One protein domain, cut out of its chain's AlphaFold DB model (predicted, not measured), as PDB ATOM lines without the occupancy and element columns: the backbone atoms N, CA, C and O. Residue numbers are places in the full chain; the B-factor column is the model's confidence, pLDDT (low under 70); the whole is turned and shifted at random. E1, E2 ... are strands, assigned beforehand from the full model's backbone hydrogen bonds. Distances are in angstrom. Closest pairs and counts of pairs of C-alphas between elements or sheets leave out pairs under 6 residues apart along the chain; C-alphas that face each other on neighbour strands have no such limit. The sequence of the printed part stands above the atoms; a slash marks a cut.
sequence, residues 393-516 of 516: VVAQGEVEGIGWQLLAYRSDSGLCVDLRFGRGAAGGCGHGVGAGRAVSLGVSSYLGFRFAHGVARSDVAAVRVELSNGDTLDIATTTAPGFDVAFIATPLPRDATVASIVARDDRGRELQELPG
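AT A GLANCE: This is residues 393 to 516 of the 516 residues of an uncharacterized protein of Actinobacteria bacterium (UniProt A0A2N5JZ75). Three twisted sheets are stacked face to face: the three-strand sheet E5 E6 E9 is the middle layer, with the four-strand sheet E1 E2 E3 E4 over one of its faces and the four-strand sheet E8 E7 E10 E11 over the other. The strands of the two covering sheets cross those of the middle one at 28 and 38 degrees. The printed part has 124 residues with eleven named strands, E1 to E11 in order along the chain, and no named helix; its class is all strand. Each sheet is antiparallel throughout, in the orders just named. The whole is compact, with a radius of gyration of the C-alphas of 13.7 A and spans of 39 by 37 by 21 A.

HOW THE PARTS SIT: Start with E1, residues 393 to 399, E2, 402 to 411, E3, 414 to 421, and E4, 424 to 429: they form a meander, each strand the antiparallel neighbour of the one before. Look for N 397 and O 404 at 3.0 A, N 407 and O 418 at 2.8 A, and N 419 and O 426 at 2.8 A, within hydrogen-bond range. Next come E5, residues 439 to 446, and E6, 449 to 457, a hairpin with N 442 and O 453 2.8 A apart. E7, residues 462 to 467, and E8, 472 to 476, are a hairpin with N 465 and O 473 at 2.8 A. E9, residues 485 to 492, is the antiparallel neighbour of E6, with N 454 and O 488 at 2.9 A. E10, residues 498 to 504, neighbours E7, with N 464 and O 502 at 2.8 A, and forms a hairpin with E11, 510 to 515, where N 503 and O 512 are 2.9 A apart. Between the sheets, the closest C-alphas of E1 and E9 are Ala 395 and Ala 489, 6.8 A apart; those of E8 and E9 are Ile 475 and Thr 490, 7.1 A apart. E5 and E11 are near each other, while E1 and E11 are apart.

IN THESE COORDINATES: Find C-alpha 393 at (145.388, 133.663, 204.764), where E1 begins. E2, the longest strand by residues, runs 28.3 A from first to last C-alpha; E6 runs 26.2 A, E3 23.4 A and E9 22.4 A. E11 ends at C-alpha 515, at (168.752, 118.040, 205.648).

THE WHOLE: Look to Asp 412 and Gly 470 for the two C-alphas farthest apart, 39.5 A. The printed part has no cut and no long link. Mean pLDDT of the printed part is 88.3; residues 413, 423 to 433 and 516 are under 70.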
ATOM      1  N   VAL A 393     144.242 133.273 203.924       96.06
ATOM      2  CA  VAL A 393     145.388 133.663 204.764       96.06
ATOM      3  C   VAL A 393     145.549 132.626 205.873       96.06
ATOM      4  O   VAL A 393     144.666 132.483 206.716       96.06
ATOM      5  N   VAL A 394     146.664 131.895 205.862       96.12
ATOM      6  CA  VAL A 394     146.953 130.808 206.813       96.12
ATOM      7  C   VAL A 394     148.013 131.180 207.849       96.12
ATOM      8  O   VAL A 394     148.070 130.573 208.912       96.12
ATOM      9  N   ALA A 395     148.828 132.198 207.569       96.25
ATOM     10  CA  ALA A 395     149.712 132.833 208.540       96.25
ATOM     11  C   ALA A 395     149.936 134.300 208.155       96.25
ATOM     12  O   ALA A 395     149.809 134.665 206.988       96.25
ATOM     13  N   GLN A 396     150.269 135.146 209.125       96.62
ATOM     14  CA  GLN A 396     150.644 136.537 208.877       96.62
ATOM     15  C   GLN A 396     151.526 137.063 210.004       96.62
ATOM     16  O   GLN A 396     151.478 136.552 211.125       96.62
ATOM     17  N   GLY A 397     152.287 138.112 209.720       94.81
ATOM     18  CA  GLY A 397     153.124 138.777 210.706       94.81
ATOM     19  C   GLY A 397     153.734 140.057 210.163       94.81
ATOM     20  O   GLY A 397     153.302 140.587 209.140       94.81
ATOM     21  N   GLU A 398     154.754 140.547 210.857       94.38
ATOM     22  CA  GLU A 398     155.485 141.756 210.494       94.38
ATOM     23  C   GLU A 398     156.988 141.512 210.667       94.38
ATOM     24  O   GLU A 398     157.405 140.835 211.608       94.38
ATOM     25  N   VAL A 399     157.801 142.037 209.751       89.94
ATOM     26  CA  VAL A 399     159.263 142.064 209.866       89.94
ATOM     27  C   VAL A 399     159.755 143.456 209.487       89.94
ATOM     28  O   VAL A 399     159.417 143.958 208.422       89.94
ATOM     29  N   GLU A 400     160.506 144.107 210.379       89.38
ATOM     30  CA  GLU A 400     161.038 145.466 210.162       89.38
ATOM     31  C   GLU A 400     159.972 146.495 209.702       89.38
ATOM     32  O   GLU A 400     160.236 147.332 208.842       89.38
ATOM     33  N   GLY A 401     158.747 146.443 210.245       87.56
ATOM     34  CA  GLY A 401     157.664 147.359 209.852       87.56
ATOM     35  C   GLY A 401     156.885 146.942 208.598       87.56
ATOM     36  O   GLY A 401     155.958 147.642 208.190       87.56
ATOM     37  N   ILE A 402     157.248 145.822 207.966       84.75
ATOM     38  CA  ILE A 402     156.629 145.333 206.732       84.75
ATOM     39  C   ILE A 402     155.762 144.115 207.045       84.75
ATOM     40  O   ILE A 402     156.253 143.062 207.462       84.75
ATOM     41  N   GLY A 403     154.458 144.259 206.811       91.12
ATOM     42  CA  GLY A 403     153.495 143.172 206.947       91.12
ATOM     43  C   GLY A 403     153.686 142.091 205.880       91.12
ATOM     44  O   GLY A 403     153.867 142.396 204.696       91.12
ATOM     45  N   TRP A 404     153.592 140.831 206.298       94.31
ATOM     46  CA  TRP A 404     153.628 139.664 205.422       94.31
ATOM     47  C   TRP A 404     152.441 138.733 205.675       94.31
ATOM     48  O   TRP A 404     151.906 138.664 206.784       94.31
ATOM     49  N   GLN A 405     152.029 138.003 204.640       95.31
ATOM     50  CA  GLN A 405     150.957 137.004 204.704       95.31
ATOM     51  C   GLN A 405     151.373 135.738 203.961       95.31
ATOM     52  O   GLN A 405     151.879 135.821 202.847       95.31
ATOM     53  N   LEU A 406     151.125 134.567 204.541       94.38
ATOM     54  CA  LEU A 406     151.135 133.296 203.829       94.38
ATOM     55  C   LEU A 406     149.695 132.969 203.429       94.38
ATOM     56  O   LEU A 406     148.818 132.843 204.287       94.38
ATOM     57  N   LEU A 407     149.451 132.839 202.133       94.12
ATOM     58  CA  LEU A 407     148.197 132.379 201.558       94.12
ATOM     59  C   LEU A 407     148.305 130.897 201.212       94.12
ATOM     60  O   LEU A 407     149.348 130.451 200.747       94.12
ATOM     61  N   ALA A 408     147.214 130.157 201.369       93.62
ATOM     62  CA  ALA A 408     147.070 128.805 200.852       93.62
ATOM     63  C   ALA A 408     145.814 128.695 199.992       93.62
ATOM     64  O   ALA A 408     144.786 129.313 200.284       93.62
ATOM     65  N   TYR A 409     145.889 127.894 198.937       92.19
ATOM     66  CA  TYR A 409     144.766 127.606 198.052       92.19
ATOM     67  C   TYR A 409     144.938 126.234 197.411       92.19
ATOM     68  O   TYR A 409     146.046 125.708 197.294       92.19
ATOM     69  N   ARG A 410     143.822 125.621 197.019       89.19
ATOM     70  CA  ARG A 410     143.841 124.379 196.241       89.19
ATOM     71  C   ARG A 410     143.845 124.730 194.761       89.19
ATOM     72  O   ARG A 410     143.161 125.658 194.351       89.19
ATOM     73  N   SER A 411     144.595 123.975 193.981       84.38
ATOM     74  CA  SER A 411     144.572 123.998 192.523       84.38
ATOM     75  C   SER A 411     144.371 122.577 192.005       84.38
ATOM     76  O   SER A 411     144.508 121.615 192.766       84.38
ATOM     77  N   ASP A 412     144.147 122.427 190.703       79.75
ATOM     78  CA  ASP A 412     144.129 121.105 190.060       79.75
ATOM     79  C   ASP A 412     145.468 120.346 190.220       79.75
ATOM     80  O   ASP A 412     145.502 119.121 190.161       79.75
ATOM     81  N   SER A 413     146.570 121.059 190.500       69.81
ATOM     82  CA  SER A 413     147.895 120.480 190.794       69.81
ATOM     83  C   SER A 413     148.132 120.150 192.278       69.81
ATOM     84  O   SER A 413     149.218 119.710 192.654       69.81
ATOM     85  N   GLY A 414     147.130 120.362 193.135       85.00
ATOM     86  CA  GLY A 414     147.214 120.153 194.580       85.00
ATOM     87  C   GLY A 414     147.283 121.457 195.378       85.00
ATOM     88  O   GLY A 414     146.776 122.498 194.955       85.00
ATOM     89  N   LEU A 415     147.865 121.390 196.575       87.19
ATOM     90  CA  LEU A 415     147.980 122.526 197.491       87.19
ATOM     91  C   LEU A 415     149.085 123.497 197.038       87.19
ATOM     92  O   LEU A 415     150.218 123.087 196.768       87.19
ATOM     93  N   CYS A 416     148.750 124.783 196.988       87.44
ATOM     94  CA  CYS A 416     149.667 125.880 196.693       87.44
ATOM     95  C   CYS A 416     149.795 126.800 197.906       87.44
ATOM     96  O   CYS A 416     148.839 126.947 198.679       87.44
ATOM     97  N   VAL A 417     150.970 127.415 198.060       89.50
ATOM     98  CA  VAL A 417     151.198 128.460 199.063       89.50
ATOM     99  C   VAL A 417     151.927 129.658 198.459       89.50
ATOM    100  O   VAL A 417     152.942 129.497 197.779       89.50
ATOM    101  N   ASP A 418     151.436 130.855 198.776       88.31
ATOM    102  CA  ASP A 418     152.030 132.126 198.356       88.31
ATOM    103  C   ASP A 418     152.430 132.954 199.566       88.31
ATOM    104  O   ASP A 418     151.633 133.169 200.478       88.31
ATOM    105  N   LEU A 419     153.641 133.493 199.550       88.12
ATOM    106  CA  LEU A 419     154.099 134.475 200.515       88.12
ATOM    107  C   LEU A 419     153.944 135.883 199.926       88.12
ATOM    108  O   LEU A 419     154.533 136.216 198.899       88.12
ATOM    109  N   ARG A 420     153.152 136.729 200.576       87.81
ATOM    110  CA  ARG A 420     152.871 138.107 200.163       87.81
ATOM    111  C   ARG A 420     153.533 139.125 201.074       87.81
ATOM    112  O   ARG A 420     153.465 138.993 202.292       87.81
ATOM    113  N   PHE A 421     154.055 140.187 200.464       83.50
ATOM    114  CA  PHE A 421     154.532 141.399 201.135       83.50
ATOM    115  C   PHE A 421     153.877 142.607 200.475       83.50
ATOM    116  O   PHE A 421     154.096 142.880 199.291       83.50
ATOM    117  N   GLY A 422     153.054 143.340 201.224       77.75
ATOM    118  CA  GLY A 422     152.280 144.448 200.665       77.75
ATOM    119  C   GLY A 422     151.439 144.021 199.448       77.75
ATOM    120  O   GLY A 422     150.576 143.147 199.555       77.75
ATOM    121  N   ARG A 423     151.679 144.645 198.283       61.03
ATOM    122  CA  ARG A 423     150.970 144.330 197.025       61.03
ATOM    123  C   ARG A 423     151.560 143.150 196.238       61.03
ATOM    124  O   ARG A 423     150.866 142.626 195.380       61.03
ATOM    125  N   GLY A 424     152.787 142.716 196.530       56.84
ATOM    126  CA  GLY A 424     153.448 141.637 195.787       56.84
ATOM    127  C   GLY A 424     153.261 140.252 196.411       56.84
ATOM    128  O   GLY A 424     153.066 140.136 197.625       56.84
ATOM    129  N   ALA A 425     153.346 139.210 195.582       61.91
ATOM    130  CA  ALA A 425     153.293 137.801 195.974       61.91
ATOM    131  C   ALA A 425     154.482 137.028 195.380       61.91
ATOM    132  O   ALA A 425     154.852 137.242 194.228       61.91
ATOM    133  N   ALA A 426     155.064 136.122 196.158       62.91
ATOM    134  CA  ALA A 426     156.045 135.141 195.720       62.91
ATOM    135  C   ALA A 426     155.616 133.770 196.252       62.91
ATOM    136  O   ALA A 426     155.486 133.586 197.459       62.91
ATOM    137  N   GLY A 427     155.385 132.807 195.366       61.12
ATOM    138  CA  GLY A 427     154.804 131.525 195.750       61.12
ATOM    139  C   GLY A 427     154.984 130.441 194.705       61.12
ATOM    140  O   GLY A 427     155.602 130.659 193.661       61.12
ATOM    141  N   GLY A 428     154.489 129.254 195.034       60.59
ATOM    142  CA  GLY A 428     154.580 128.074 194.190       60.59
ATOM    143  C   GLY A 428     153.469 127.076 194.494       60.59
ATOM    144  O   GLY A 428     152.870 127.062 195.571       60.59
ATOM    145  N   CYS A 429     153.201 126.210 193.523       65.25
ATOM    146  CA  CYS A 429     152.274 125.092 193.654       65.25
ATOM    147  C   CYS A 429     153.031 123.766 193.764       65.25
ATOM    148  O   CYS A 429     154.182 123.663 193.346       65.25
ATOM    149  N   GLY A 430     152.367 122.740 194.302       56.41
ATOM    150  CA  GLY A 430     152.968 121.419 194.525       56.41
ATOM    151  C   GLY A 430     153.465 121.205 195.956       56.41
ATOM    152  O   GLY A 430     154.204 120.259 196.225       56.41
ATOM    153  N   HIS A 431     153.034 122.046 196.900       59.22
ATOM    154  CA  HIS A 431     153.311 121.874 198.323       59.22
ATOM    155  C   HIS A 431     152.372 120.819 198.919       59.22
ATOM    156  O   HIS A 431     151.486 121.113 199.713       59.22
ATOM    157  N   GLY A 432     152.558 119.563 198.517       62.69
ATOM    158  CA  GLY A 432     152.097 118.413 199.286       62.69
ATOM    159  C   GLY A 432     153.179 117.999 200.278       62.69
ATOM    160  O   GLY A 432     154.371 118.044 199.964       62.69
ATOM    161  N   VAL A 433     152.789 117.545 201.470       68.75
ATOM    162  CA  VAL A 433     153.721 116.747 202.266       68.75
ATOM    163  C   VAL A 433     153.806 115.389 201.578       68.75
ATOM    164  O   VAL A 433     152.893 114.576 201.691       68.75
ATOM    165  N   GLY A 434     154.854 115.190 200.773       70.44
ATOM    166  CA  GLY A 434     155.049 113.949 200.024       70.44
ATOM    167  C   GLY A 434     154.944 112.719 200.930       70.44
ATOM    168  O   GLY A 434     155.230 112.797 202.130       70.44
ATOM    169  N   ALA A 435     154.533 111.583 200.364       71.38
ATOM    170  CA  ALA A 435     154.364 110.344 201.118       71.38
ATOM    171  C   ALA A 435     155.623 110.036 201.956       71.38
ATOM    172  O   ALA A 435     156.727 109.939 201.426       71.38
ATOM    173  N   GLY A 436     155.456 109.924 203.278       80.25
ATOM    174  CA  GLY A 436     156.550 109.634 204.214       80.25
ATOM    175  C   GLY A 436     157.349 110.842 204.723       80.25
ATOM    176  O   GLY A 436     158.282 110.652 205.501       80.25
ATOM    177  N   ARG A 437     156.998 112.080 204.349       88.56
ATOM    178  CA  ARG A 437     157.580 113.293 204.952       88.56
ATOM    179  C   ARG A 437     156.677 113.838 206.063       88.56
ATOM    180  O   ARG A 437     155.467 113.635 206.052       88.56
ATOM    181  N   ALA A 438     157.270 114.496 207.052       92.44
ATOM    182  CA  ALA A 438     156.582 115.252 208.094       92.44
ATOM    183  C   ALA A 438     156.382 116.711 207.678       92.44
ATOM    184  O   ALA A 438     155.360 117.308 208.005       92.44
ATOM    185  N   VAL A 439     157.338 117.261 206.927       92.69
ATOM    186  CA  VAL A 439     157.390 118.670 206.529       92.69
ATOM    187  C   VAL A 439     157.891 118.786 205.086       92.69
ATOM    188  O   VAL A 439     158.748 118.014 204.645       92.69
ATOM    189  N   SER A 440     157.359 119.766 204.358       90.00
ATOM    190  CA  SER A 440     157.879 120.278 203.090       90.00
ATOM    191  C   SER A 440     158.085 121.784 203.245       90.00
ATOM    192  O   SER A 440     157.114 122.539 203.311       90.00
ATOM    193  N   LEU A 441     159.343 122.204 203.370       89.12
ATOM    194  CA  LEU A 441     159.744 123.587 203.627       89.12
ATOM    195  C   LEU A 441     160.520 124.119 202.419       89.12
ATOM    196  O   LEU A 441     161.405 123.440 201.906       89.12
ATOM    197  N   GLY A 442     160.197 125.331 201.987       84.50
ATOM    198  CA  GLY A 442     160.973 126.097 201.023       84.50
ATOM    199  C   GLY A 442     161.566 127.344 201.672       84.50
ATOM    200  O   GLY A 442     161.039 127.863 202.660       84.50
ATOM    201  N   VAL A 443     162.658 127.839 201.090       86.38
ATOM    202  CA  VAL A 443     163.230 129.140 201.437       86.38
ATOM    203  C   VAL A 443     163.033 130.095 200.268       86.38
ATOM    204  O   VAL A 443     163.481 129.840 199.147       86.38
ATOM    205  N   SER A 444     162.374 131.217 200.526       83.19
ATOM    206  CA  SER A 444     162.207 132.299 199.561       83.19
ATOM    207  C   SER A 444     162.955 133.547 200.012       83.19
ATOM    208  O   SER A 444     163.355 133.694 201.170       83.19
ATOM    209  N   SER A 445     163.231 134.430 199.058       80.12
ATOM    210  CA  SER A 445     163.837 135.729 199.328       80.12
ATOM    211  C   SER A 445     163.042 136.794 198.597       80.12
ATOM    212  O   SER A 445     162.824 136.673 197.393       80.12
ATOM    213  N   TYR A 446     162.587 137.807 199.326       76.56
ATOM    214  CA  TYR A 446     161.746 138.872 198.796       76.56
ATOM    215  C   TYR A 446     162.119 140.198 199.455       76.56
ATOM    216  O   TYR A 446     162.202 140.275 200.677       76.56
ATOM    217  N   LEU A 447     162.391 141.233 198.650       74.88
ATOM    218  CA  LEU A 447     162.823 142.563 199.119       74.88
ATOM    219  C   LEU A 447     163.996 142.532 200.125       74.88
ATOM    220  O   LEU A 447     164.061 143.338 201.046       74.88
ATOM    221  N   GLY A 448     164.927 141.586 199.966       77.81
ATOM    222  CA  GLY A 448     166.069 141.417 200.873       77.81
ATOM    223  C   GLY A 448     165.760 140.667 202.176       77.81
ATOM    224  O   GLY A 448     166.684 140.392 202.939       77.81
ATOM    225  N   PHE A 449     164.505 140.277 202.414       84.50
ATOM    226  CA  PHE A 449     164.127 139.372 203.495       84.50
ATOM    227  C   PHE A 449     164.185 137.926 203.033       84.50
ATOM    228  O   PHE A 449     163.841 137.614 201.893       84.50
ATOM    229  N   ARG A 450     164.577 137.030 203.935       90.06
ATOM    230  CA  ARG A 450     164.542 135.585 203.717       90.06
ATOM    231  C   ARG A 450     163.424 134.988 204.551       90.06
ATOM    232  O   ARG A 450     163.230 135.404 205.685       90.06
ATOM    233  N   PHE A 451     162.701 134.027 203.995       93.19
ATOM    234  CA  PHE A 451     161.598 133.367 204.682       93.19
ATOM    235  C   PHE A 451     161.694 131.865 204.507       93.19
ATOM    236  O   PHE A 451     161.859 131.381 203.389       93.19
ATOM    237  N   ALA A 452     161.543 131.140 205.609       93.06
ATOM    238  CA  ALA A 452     161.223 129.725 205.587       93.06
ATOM    239  C   ALA A 452     159.701 129.597 205.616       93.06
ATOM    240  O   ALA A 452     159.061 130.080 206.550       93.06
ATOM    241  N   HIS A 453     159.115 128.967 204.603       93.94
ATOM    242  CA  HIS A 453     157.678 128.718 204.567       93.94
ATOM    243  C   HIS A 453     157.351 127.385 203.902       93.94
ATOM    244  O   HIS A 453     158.118 126.870 203.091       93.94
ATOM    245  N   GLY A 454     156.209 126.803 204.247       93.00
ATOM    246  CA  GLY A 454     155.821 125.511 203.704       93.00
ATOM    247  C   GLY A 454     154.635 124.878 204.410       93.00
ATOM    248  O   GLY A 454     153.830 125.554 205.053       93.00
ATOM    249  N   VAL A 455     154.545 123.560 204.271       95.12
ATOM    250  CA  VAL A 455     153.453 122.735 204.790       95.12
ATOM    251  C   VAL A 455     153.999 121.595 205.641       95.12
ATOM    252  O   VAL A 455     155.097 121.088 205.406       95.12
ATOM    253  N   ALA A 456     153.219 121.165 206.619       95.81
ATOM    254  CA  ALA A 456     153.523 120.057 207.507       95.81
ATOM    255  C   ALA A 456     152.313 119.143 207.666       95.81
ATOM    256  O   ALA A 456     151.171 119.548 207.441       95.81
ATOM    257  N   ARG A 457     152.553 117.892 208.064       95.44
ATOM    258  CA  ARG A 457     151.459 117.004 208.457       95.44
ATOM    259  C   ARG A 457     150.693 117.622 209.624       95.44
ATOM    260  O   ARG A 457     151.262 118.336 210.444       95.44
ATOM    261  N   SER A 458     149.407 117.312 209.707       95.06
ATOM    262  CA  SER A 458     148.516 117.837 210.744       95.06
ATOM    263  C   SER A 458     148.899 117.431 212.174       95.06
ATOM    264  O   SER A 458     148.444 118.073 213.114       95.06
ATOM    265  N   ASP A 459     149.743 116.410 212.353       95.25
ATOM    266  CA  ASP A 459     150.282 115.989 213.651       95.25
ATOM    267  C   ASP A 459     151.632 116.633 214.022       95.25
ATOM    268  O   ASP A 459     152.163 116.367 215.100       95.25
ATOM    269  N   VAL A 460     152.184 117.499 213.166       97.50
ATOM    270  CA  VAL A 460     153.366 118.312 213.479       97.50
ATOM    271  C   VAL A 460     152.913 119.587 214.190       97.50
ATOM    272  O   VAL A 460     152.268 120.443 213.585       97.50
ATOM    273  N   ALA A 461     153.284 119.737 215.460       97.69
ATOM    274  CA  ALA A 461     152.963 120.914 216.271       97.69
ATOM    275  C   ALA A 461     154.016 122.028 216.141       97.69
ATOM    276  O   ALA A 461     153.695 123.212 216.246       97.69
ATOM    277  N   ALA A 462     155.277 121.655 215.911       97.81
ATOM    278  CA  ALA A 462     156.370 122.603 215.755       97.81
ATOM    279  C   ALA A 462     157.444 122.081 214.797       97.81
ATOM    280  O   ALA A 462     157.643 120.873 214.646       97.81
ATOM    281  N   VAL A 463     158.167 123.009 214.181       97.38
ATOM    282  CA  VAL A 463     159.338 122.733 213.354       97.38
ATOM    283  C   VAL A 463     160.517 123.520 213.883       97.38
ATOM    284  O   VAL A 463     160.470 124.745 213.951       97.38
ATOM    285  N   ARG A 464     161.586 122.811 214.230       97.88
ATOM    286  CA  ARG A 464     162.878 123.416 214.519       97.88
ATOM    287  C   ARG A 464     163.661 123.551 213.225       97.88
ATOM    288  O   ARG A 464     163.838 122.570 212.510       97.88
ATOM    289  N   VAL A 465     164.141 124.751 212.952       96.44
ATOM    290  CA  VAL A 465     165.029 125.053 211.834       96.44
ATOM    291  C   VAL A 465     166.384 125.414 212.411       96.44
ATOM    292  O   VAL A 465     166.501 126.399 213.140       96.44
ATOM    293  N   GLU A 466     167.398 124.618 212.104       96.44
ATOM    294  CA  GLU A 466     168.778 124.949 212.439       96.44
ATOM    295  C   GLU A 466     169.386 125.737 211.286       96.44
ATOM    296  O   GLU A 466     169.199 125.406 210.113       96.44
ATOM    297  N   LEU A 467     170.089 126.807 211.624       96.69
ATOM    298  CA  LEU A 467     170.676 127.733 210.676       96.69
ATOM    299  C   LEU A 467     172.181 127.488 210.549       96.69
ATOM    300  O   LEU A 467     172.839 127.000 211.464       96.69
ATOM    301  N   SER A 468     172.754 127.864 209.408       93.69
ATOM    302  CA  SER A 468     174.186 127.685 209.131       93.69
ATOM    303  C   SER A 468     175.117 128.474 210.051       93.69
ATOM    304  O   SER A 468     176.297 128.144 210.151       93.69
ATOM    305  N   ASN A 469     174.601 129.485 210.749       92.25
ATOM    306  CA  ASN A 469     175.329 130.235 211.771       92.25
ATOM    307  C   ASN A 469     175.278 129.571 213.167       92.25
ATOM    308  O   ASN A 469     175.875 130.095 214.104       92.25
ATOM    309  N   GLY A 470     174.598 128.425 213.307       95.62
ATOM    310  CA  GLY A 470     174.422 127.697 214.567       95.62
ATOM    311  C   GLY A 470     173.188 128.108 215.375       95.62
ATOM    312  O   GLY A 470     172.903 127.473 216.390       95.62
ATOM    313  N   ASP A 471     172.442 129.126 214.936       96.06
ATOM    314  CA  ASP A 471     171.189 129.514 215.579       96.06
ATOM    315  C   ASP A 471     170.081 128.495 215.288       96.06
ATOM    316  O   ASP A 471     170.064 127.817 214.258       96.06
ATOM    317  N   THR A 472     169.104 128.424 216.187       96.81
ATOM    318  CA  THR A 472     167.929 127.560 216.028       96.81
ATOM    319  C   THR A 472     166.651 128.371 216.153       96.81
ATOM    320  O   THR A 472     166.487 129.123 217.114       96.81
ATOM    321  N   LEU A 473     165.722 128.174 215.220       96.62
ATOM    322  CA  LEU A 473     164.384 128.757 215.249       96.62
ATOM    323  C   LEU A 473     163.360 127.654 215.524       96.62
ATOM    324  O   LEU A 473     163.215 126.739 214.719       96.62
ATOM    325  N   ASP A 474     162.634 127.743 216.636       96.75
ATOM    326  CA  ASP A 474     161.486 126.874 216.913       96.75
ATOM    327  C   ASP A 474     160.207 127.569 216.400       96.75
ATOM    328  O   ASP A 474     159.794 128.609 216.917       96.75
ATOM    329  N   ILE A 475     159.593 127.010 215.356       96.44
ATOM    330  CA  ILE A 475     158.454 127.591 214.636       96.44
ATOM    331  C   ILE A 475     157.196 126.780 214.945       96.44
ATOM    332  O   ILE A 475     157.126 125.591 214.633       96.44
ATOM    333  N   ALA A 476     156.181 127.413 215.531       96.88
ATOM    334  CA  ALA A 476     154.874 126.788 215.711       96.88
ATOM    335  C   ALA A 476     154.154 126.637 214.361       96.88
ATOM    336  O   ALA A 476     154.210 127.538 213.520       96.88
ATOM    337  N   THR A 477     153.470 125.511 214.156       97.25
ATOM    338  CA  THR A 477     152.634 125.323 212.969       97.25
ATOM    339  C   THR A 477     151.264 125.978 213.158       97.25
ATOM    340  O   THR A 477     150.739 126.059 214.270       97.25
ATOM    341  N   THR A 478     150.662 126.434 212.061       97.12
ATOM    342  CA  THR A 478     149.310 127.009 212.061       97.12
ATOM    343  C   THR A 478     148.378 126.149 211.224       97.12
ATOM    344  O   THR A 478     148.695 125.802 210.090       97.12
ATOM    345  N   THR A 479     147.203 125.813 211.748       96.62
ATOM    346  CA  THR A 479     146.148 125.125 210.987       96.62
ATOM    347  C   THR A 479     145.146 126.129 210.438       96.62
ATOM    348  O   THR A 479     144.798 127.085 211.133       96.62
ATOM    349  N   ALA A 480     144.614 125.882 209.243       95.50
ATOM    350  CA  ALA A 480     143.586 126.726 208.643       95.50
ATOM    351  C   ALA A 480     142.365 125.903 208.192       95.50
ATOM    352  O   ALA A 480     142.537 124.781 207.704       95.50
ATOM    353  N   PRO A 481     141.131 126.433 208.323       94.19
ATOM    354  CA  PRO A 481     139.932 125.753 207.839       94.19
ATOM    355  C   PRO A 481     140.029 125.408 206.345       94.19
ATOM    356  O   PRO A 481     140.490 126.218 205.547       94.19
ATOM    357  N   GLY A 482     139.571 124.212 205.961       92.69
ATOM    358  CA  GLY A 482     139.595 123.741 204.565       92.69
ATOM    359  C   GLY A 482     140.881 123.014 204.140       92.69
ATOM    360  O   GLY A 482     140.950 122.479 203.025       92.69
ATOM    361  N   PHE A 483     141.871 122.926 205.031       94.19
ATOM    362  CA  PHE A 483     143.135 122.233 204.794       94.19
ATOM    363  C   PHE A 483     143.361 121.120 205.821       94.19
ATOM    364  O   PHE A 483     143.059 121.257 207.001       94.19
ATOM    365  N   ASP A 484     143.889 120.001 205.341       93.81
ATOM    366  CA  ASP A 484     144.219 118.776 206.079       93.81
ATOM    367  C   ASP A 484     145.706 118.711 206.477       93.81
ATOM    368  O   ASP A 484     146.230 117.669 206.871       93.81
ATOM    369  N   VAL A 485     146.380 119.856 206.395       95.44
ATOM    370  CA  VAL A 485     147.793 120.063 206.709       95.44
ATOM    371  C   VAL A 485     147.947 121.257 207.647       95.44
ATOM    372  O   VAL A 485     147.036 122.077 207.788       95.44
ATOM    373  N   ALA A 486     149.115 121.369 208.267       97.06
ATOM    374  CA  ALA A 486     149.527 122.566 208.980       97.06
ATOM    375  C   ALA A 486     150.486 123.399 208.115       97.06
ATOM    376  O   ALA A 486     151.117 122.889 207.188       97.06
ATOM    377  N   PHE A 487     150.594 124.689 208.409       97.06
ATOM    378  CA  PHE A 487     151.391 125.656 207.663       97.06
ATOM    379  C   PHE A 487     152.519 126.204 208.524       97.06
ATOM    380  O   PHE A 487     152.379 126.342 209.740       97.06
ATOM    381  N   ILE A 488     153.635 126.524 207.878       96.06
ATOM    382  CA  ILE A 488     154.825 127.090 208.513       96.06
ATOM    383  C   ILE A 488     155.195 128.352 207.743       96.06
ATOM    384  O   ILE A 488     155.255 128.321 206.515       96.06
ATOM    385  N   ALA A 489     155.464 129.444 208.453       95.69
ATOM    386  CA  ALA A 489     156.072 130.647 207.896       95.69
ATOM    387  C   ALA A 489     156.848 131.385 208.989       95.69
ATOM    388  O   ALA A 489     156.285 131.699 210.034       95.69
ATOM    389  N   THR A 490     158.120 131.687 208.738       95.88
ATOM    390  CA  THR A 490     158.917 132.561 209.605       95.88
ATOM    391  C   THR A 490     159.946 133.346 208.788       95.88
ATOM    392  O   THR A 490     160.525 132.787 207.844       95.88
ATOM    393  N   PRO A 491     160.220 134.618 209.126       95.12
ATOM    394  CA  PRO A 491     161.401 135.305 208.623       95.12
ATOM    395  C   PRO A 491     162.677 134.620 209.136       95.12
ATOM    396  O   PRO A 491     162.726 134.112 210.258       95.12
ATOM    397  N   LEU A 492     163.717 134.627 208.307       94.81
ATOM    398  CA  LEU A 492     165.062 134.157 208.623       94.81
ATOM    399  C   LEU A 492     166.028 135.352 208.706       94.81
ATOM    400  O   LEU A 492     165.833 136.335 207.980       94.81
ATOM    401  N   PRO A 493     167.101 135.267 209.516       93.19
ATOM    402  CA  PRO A 493     168.204 136.222 209.452       93.19
ATOM    403  C   PRO A 493     168.764 136.332 208.026       93.19
ATOM    404  O   PRO A 493     168.828 135.342 207.291       93.19
ATOM    405  N   ARG A 494     169.155 137.544 207.608       85.50
ATOM    406  CA  ARG A 494     169.547 137.833 206.212       85.50
ATOM    407  C   ARG A 494     170.752 137.002 205.750       85.50
ATOM    408  O   ARG A 494     170.819 136.604 204.589       85.50
ATOM    409  N   ASP A 495     171.671 136.727 206.663       87.31
ATOM    410  CA  ASP A 495     172.933 136.013 206.468       87.31
ATOM    411  C   ASP A 495     172.853 134.506 206.767       87.31
ATOM    412  O   ASP A 495     173.801 133.775 206.489       87.31
ATOM    413  N   ALA A 496     171.717 134.014 207.261       86.62
ATOM    414  CA  ALA A 496     171.542 132.614 207.623       86.62
ATOM    415  C   ALA A 496     170.920 131.781 206.490       86.62
ATOM    416  O   ALA A 496     169.948 132.185 205.849       86.62
ATOM    417  N   THR A 497     171.444 130.575 206.262       88.88
ATOM    418  CA  THR A 497     170.810 129.533 205.431       88.88
ATOM    419  C   THR A 497     170.245 128.434 206.326       88.88
ATOM    420  O   THR A 497     170.732 128.245 207.437       88.88
ATOM    421  N   VAL A 498     169.239 127.697 205.853       90.69
ATOM    422  CA  VAL A 498     168.735 126.514 206.568       90.69
ATOM    423  C   VAL A 498     169.772 125.396 206.450       90.69
ATOM    424  O   VAL A 498     170.270 125.139 205.358       90.69
ATOM    425  N   ALA A 499     170.149 124.797 207.576       91.44
ATOM    426  CA  ALA A 499     171.108 123.698 207.662       91.44
ATOM    427  C   ALA A 499     170.407 122.356 207.914       91.44
ATOM    428  O   ALA A 499     170.749 121.351 207.291       91.44
ATOM    429  N   SER A 500     169.407 122.341 208.797       94.19
ATOM    430  CA  SER A 500     168.582 121.164 209.075       94.19
ATOM    431  C   SER A 500     167.171 121.569 209.511       94.19
ATOM    432  O   SER A 500     166.919 122.708 209.922       94.19
ATOM    433  N   ILE A 501     166.231 120.632 209.384       95.19
ATOM    434  CA  ILE A 501     164.829 120.815 209.756       95.19
ATOM    435  C   ILE A 501     164.380 119.606 210.574       95.19
ATOM    436  O   ILE A 501     164.415 118.476 210.087       95.19
ATOM    437  N   VAL A 502     163.877 119.844 211.784       96.75
ATOM    438  CA  VAL A 502     163.358 118.801 212.676       96.75
ATOM    439  C   VAL A 502     161.880 119.049 212.965       96.75
ATOM    440  O   VAL A 502     161.502 120.054 213.567       96.75
ATOM    441  N   ALA A 503     161.027 118.113 212.553       96.94
ATOM    442  CA  ALA A 503     159.590 118.154 212.811       96.94
ATOM    443  C   ALA A 503     159.259 117.515 214.165       96.94
ATOM    444  O   ALA A 503     159.756 116.427 214.469       96.94
ATOM    445  N   ARG A 504     158.392 118.150 214.961       97.94
ATOM    446  CA  ARG A 504     158.009 117.681 216.300       97.94
ATOM    447  C   ARG A 504     156.503 117.620 216.499       97.94
ATOM    448  O   ARG A 504     155.774 118.484 216.013       97.94
ATOM    449  N   ASP A 505     156.054 116.611 217.240       97.50
ATOM    450  CA  ASP A 505     154.662 116.501 217.686       97.50
ATOM    451  C   ASP A 505     154.360 117.405 218.899       97.50
ATOM    452  O   ASP A 505     155.223 118.119 219.414       97.50
ATOM    453  N   ASP A 506     153.115 117.365 219.371       96.62
ATOM    454  CA  ASP A 506     152.613 118.119 220.528       96.62
ATOM    455  C   ASP A 506     153.290 117.752 221.862       96.62
ATOM    456  O   ASP A 506     153.219 118.508 222.833       96.62
ATOM    457  N   ARG A 507     153.985 116.612 221.918       97.06
ATOM    458  CA  ARG A 507     154.769 116.146 223.072       97.06
ATOM    459  C   ARG A 507     156.253 116.475 222.934       97.06
ATOM    460  O   ARG A 507     157.043 116.057 223.781       97.06
ATOM    461  N   GLY A 508     156.639 117.185 221.875       95.06
ATOM    462  CA  GLY A 508     158.024 117.517 221.568       95.06
ATOM    463  C   GLY A 508     158.850 116.331 221.068       95.06
ATOM    464  O   GLY A 508     160.075 116.432 221.036       95.06
ATOM    465  N   ARG A 509     158.223 115.207 220.688       96.44
ATOM    466  CA  ARG A 509     158.942 114.071 220.099       96.44
ATOM    467  C   ARG A 509     159.276 114.380 218.652       96.44
ATOM    468  O   ARG A 509     158.438 114.878 217.906       96.44
ATOM    469  N   GLU A 510     160.492 114.039 218.258       96.81
ATOM    470  CA  GLU A 510     160.963 114.224 216.891       96.81
ATOM    471  C   GLU A 510     160.329 113.173 215.979       96.81
ATOM    472  O   GLU A 510     160.402 111.969 216.228       96.81
ATOM    473  N   LEU A 511     159.649 113.652 214.942       92.00
ATOM    474  CA  LEU A 511     158.949 112.830 213.960       92.00
ATOM    475  C   LEU A 511     159.832 112.545 212.748       92.00
ATOM    476  O   LEU A 511     159.748 111.469 212.158       92.00
ATOM    477  N   GLN A 512     160.646 113.525 212.358       91.69
ATOM    478  CA  GLN A 512     161.558 113.433 211.229       91.69
ATOM    479  C   GLN A 512     162.617 114.530 211.315       91.69
ATOM    480  O   GLN A 512     162.298 115.672 211.647       91.69
ATOM    481  N   GLU A 513     163.839 114.183 210.928       87.19
ATOM    482  CA  GLU A 513     164.920 115.115 210.632       87.19
ATOM    483  C   GLU A 513     165.174 115.107 209.119       87.19
ATOM    484  O   GLU A 513     165.199 114.048 208.482       87.19
ATOM    485  N   LEU A 514     165.296 116.293 208.534       82.75
ATOM    486  CA  LEU A 514     165.568 116.505 207.119       82.75
ATOM    487  C   LEU A 514     166.816 117.388 206.981       82.75
ATOM    488  O   LEU A 514     166.934 118.374 207.713       82.75
ATOM    489  N   PRO A 515     167.718 117.087 206.029       74.75
ATOM    490  CA  PRO A 515     168.752 118.040 205.648       74.75
ATOM    491  C   PRO A 515     168.103 119.302 205.055       74.75
ATOM    492  O   PRO A 515     167.063 119.206 204.391       74.75
ATOM    493  N   GLY A 516     168.694 120.456 205.373       51.56
ATOM    494  CA  GLY A 516     168.219 121.793 205.007       51.56
ATOM    495  C   GLY A 516     168.383 122.176 203.547       51.56
ATOM    496  O   GLY A 516     169.195 121.534 202.842       51.56
TER     497      GLY A 516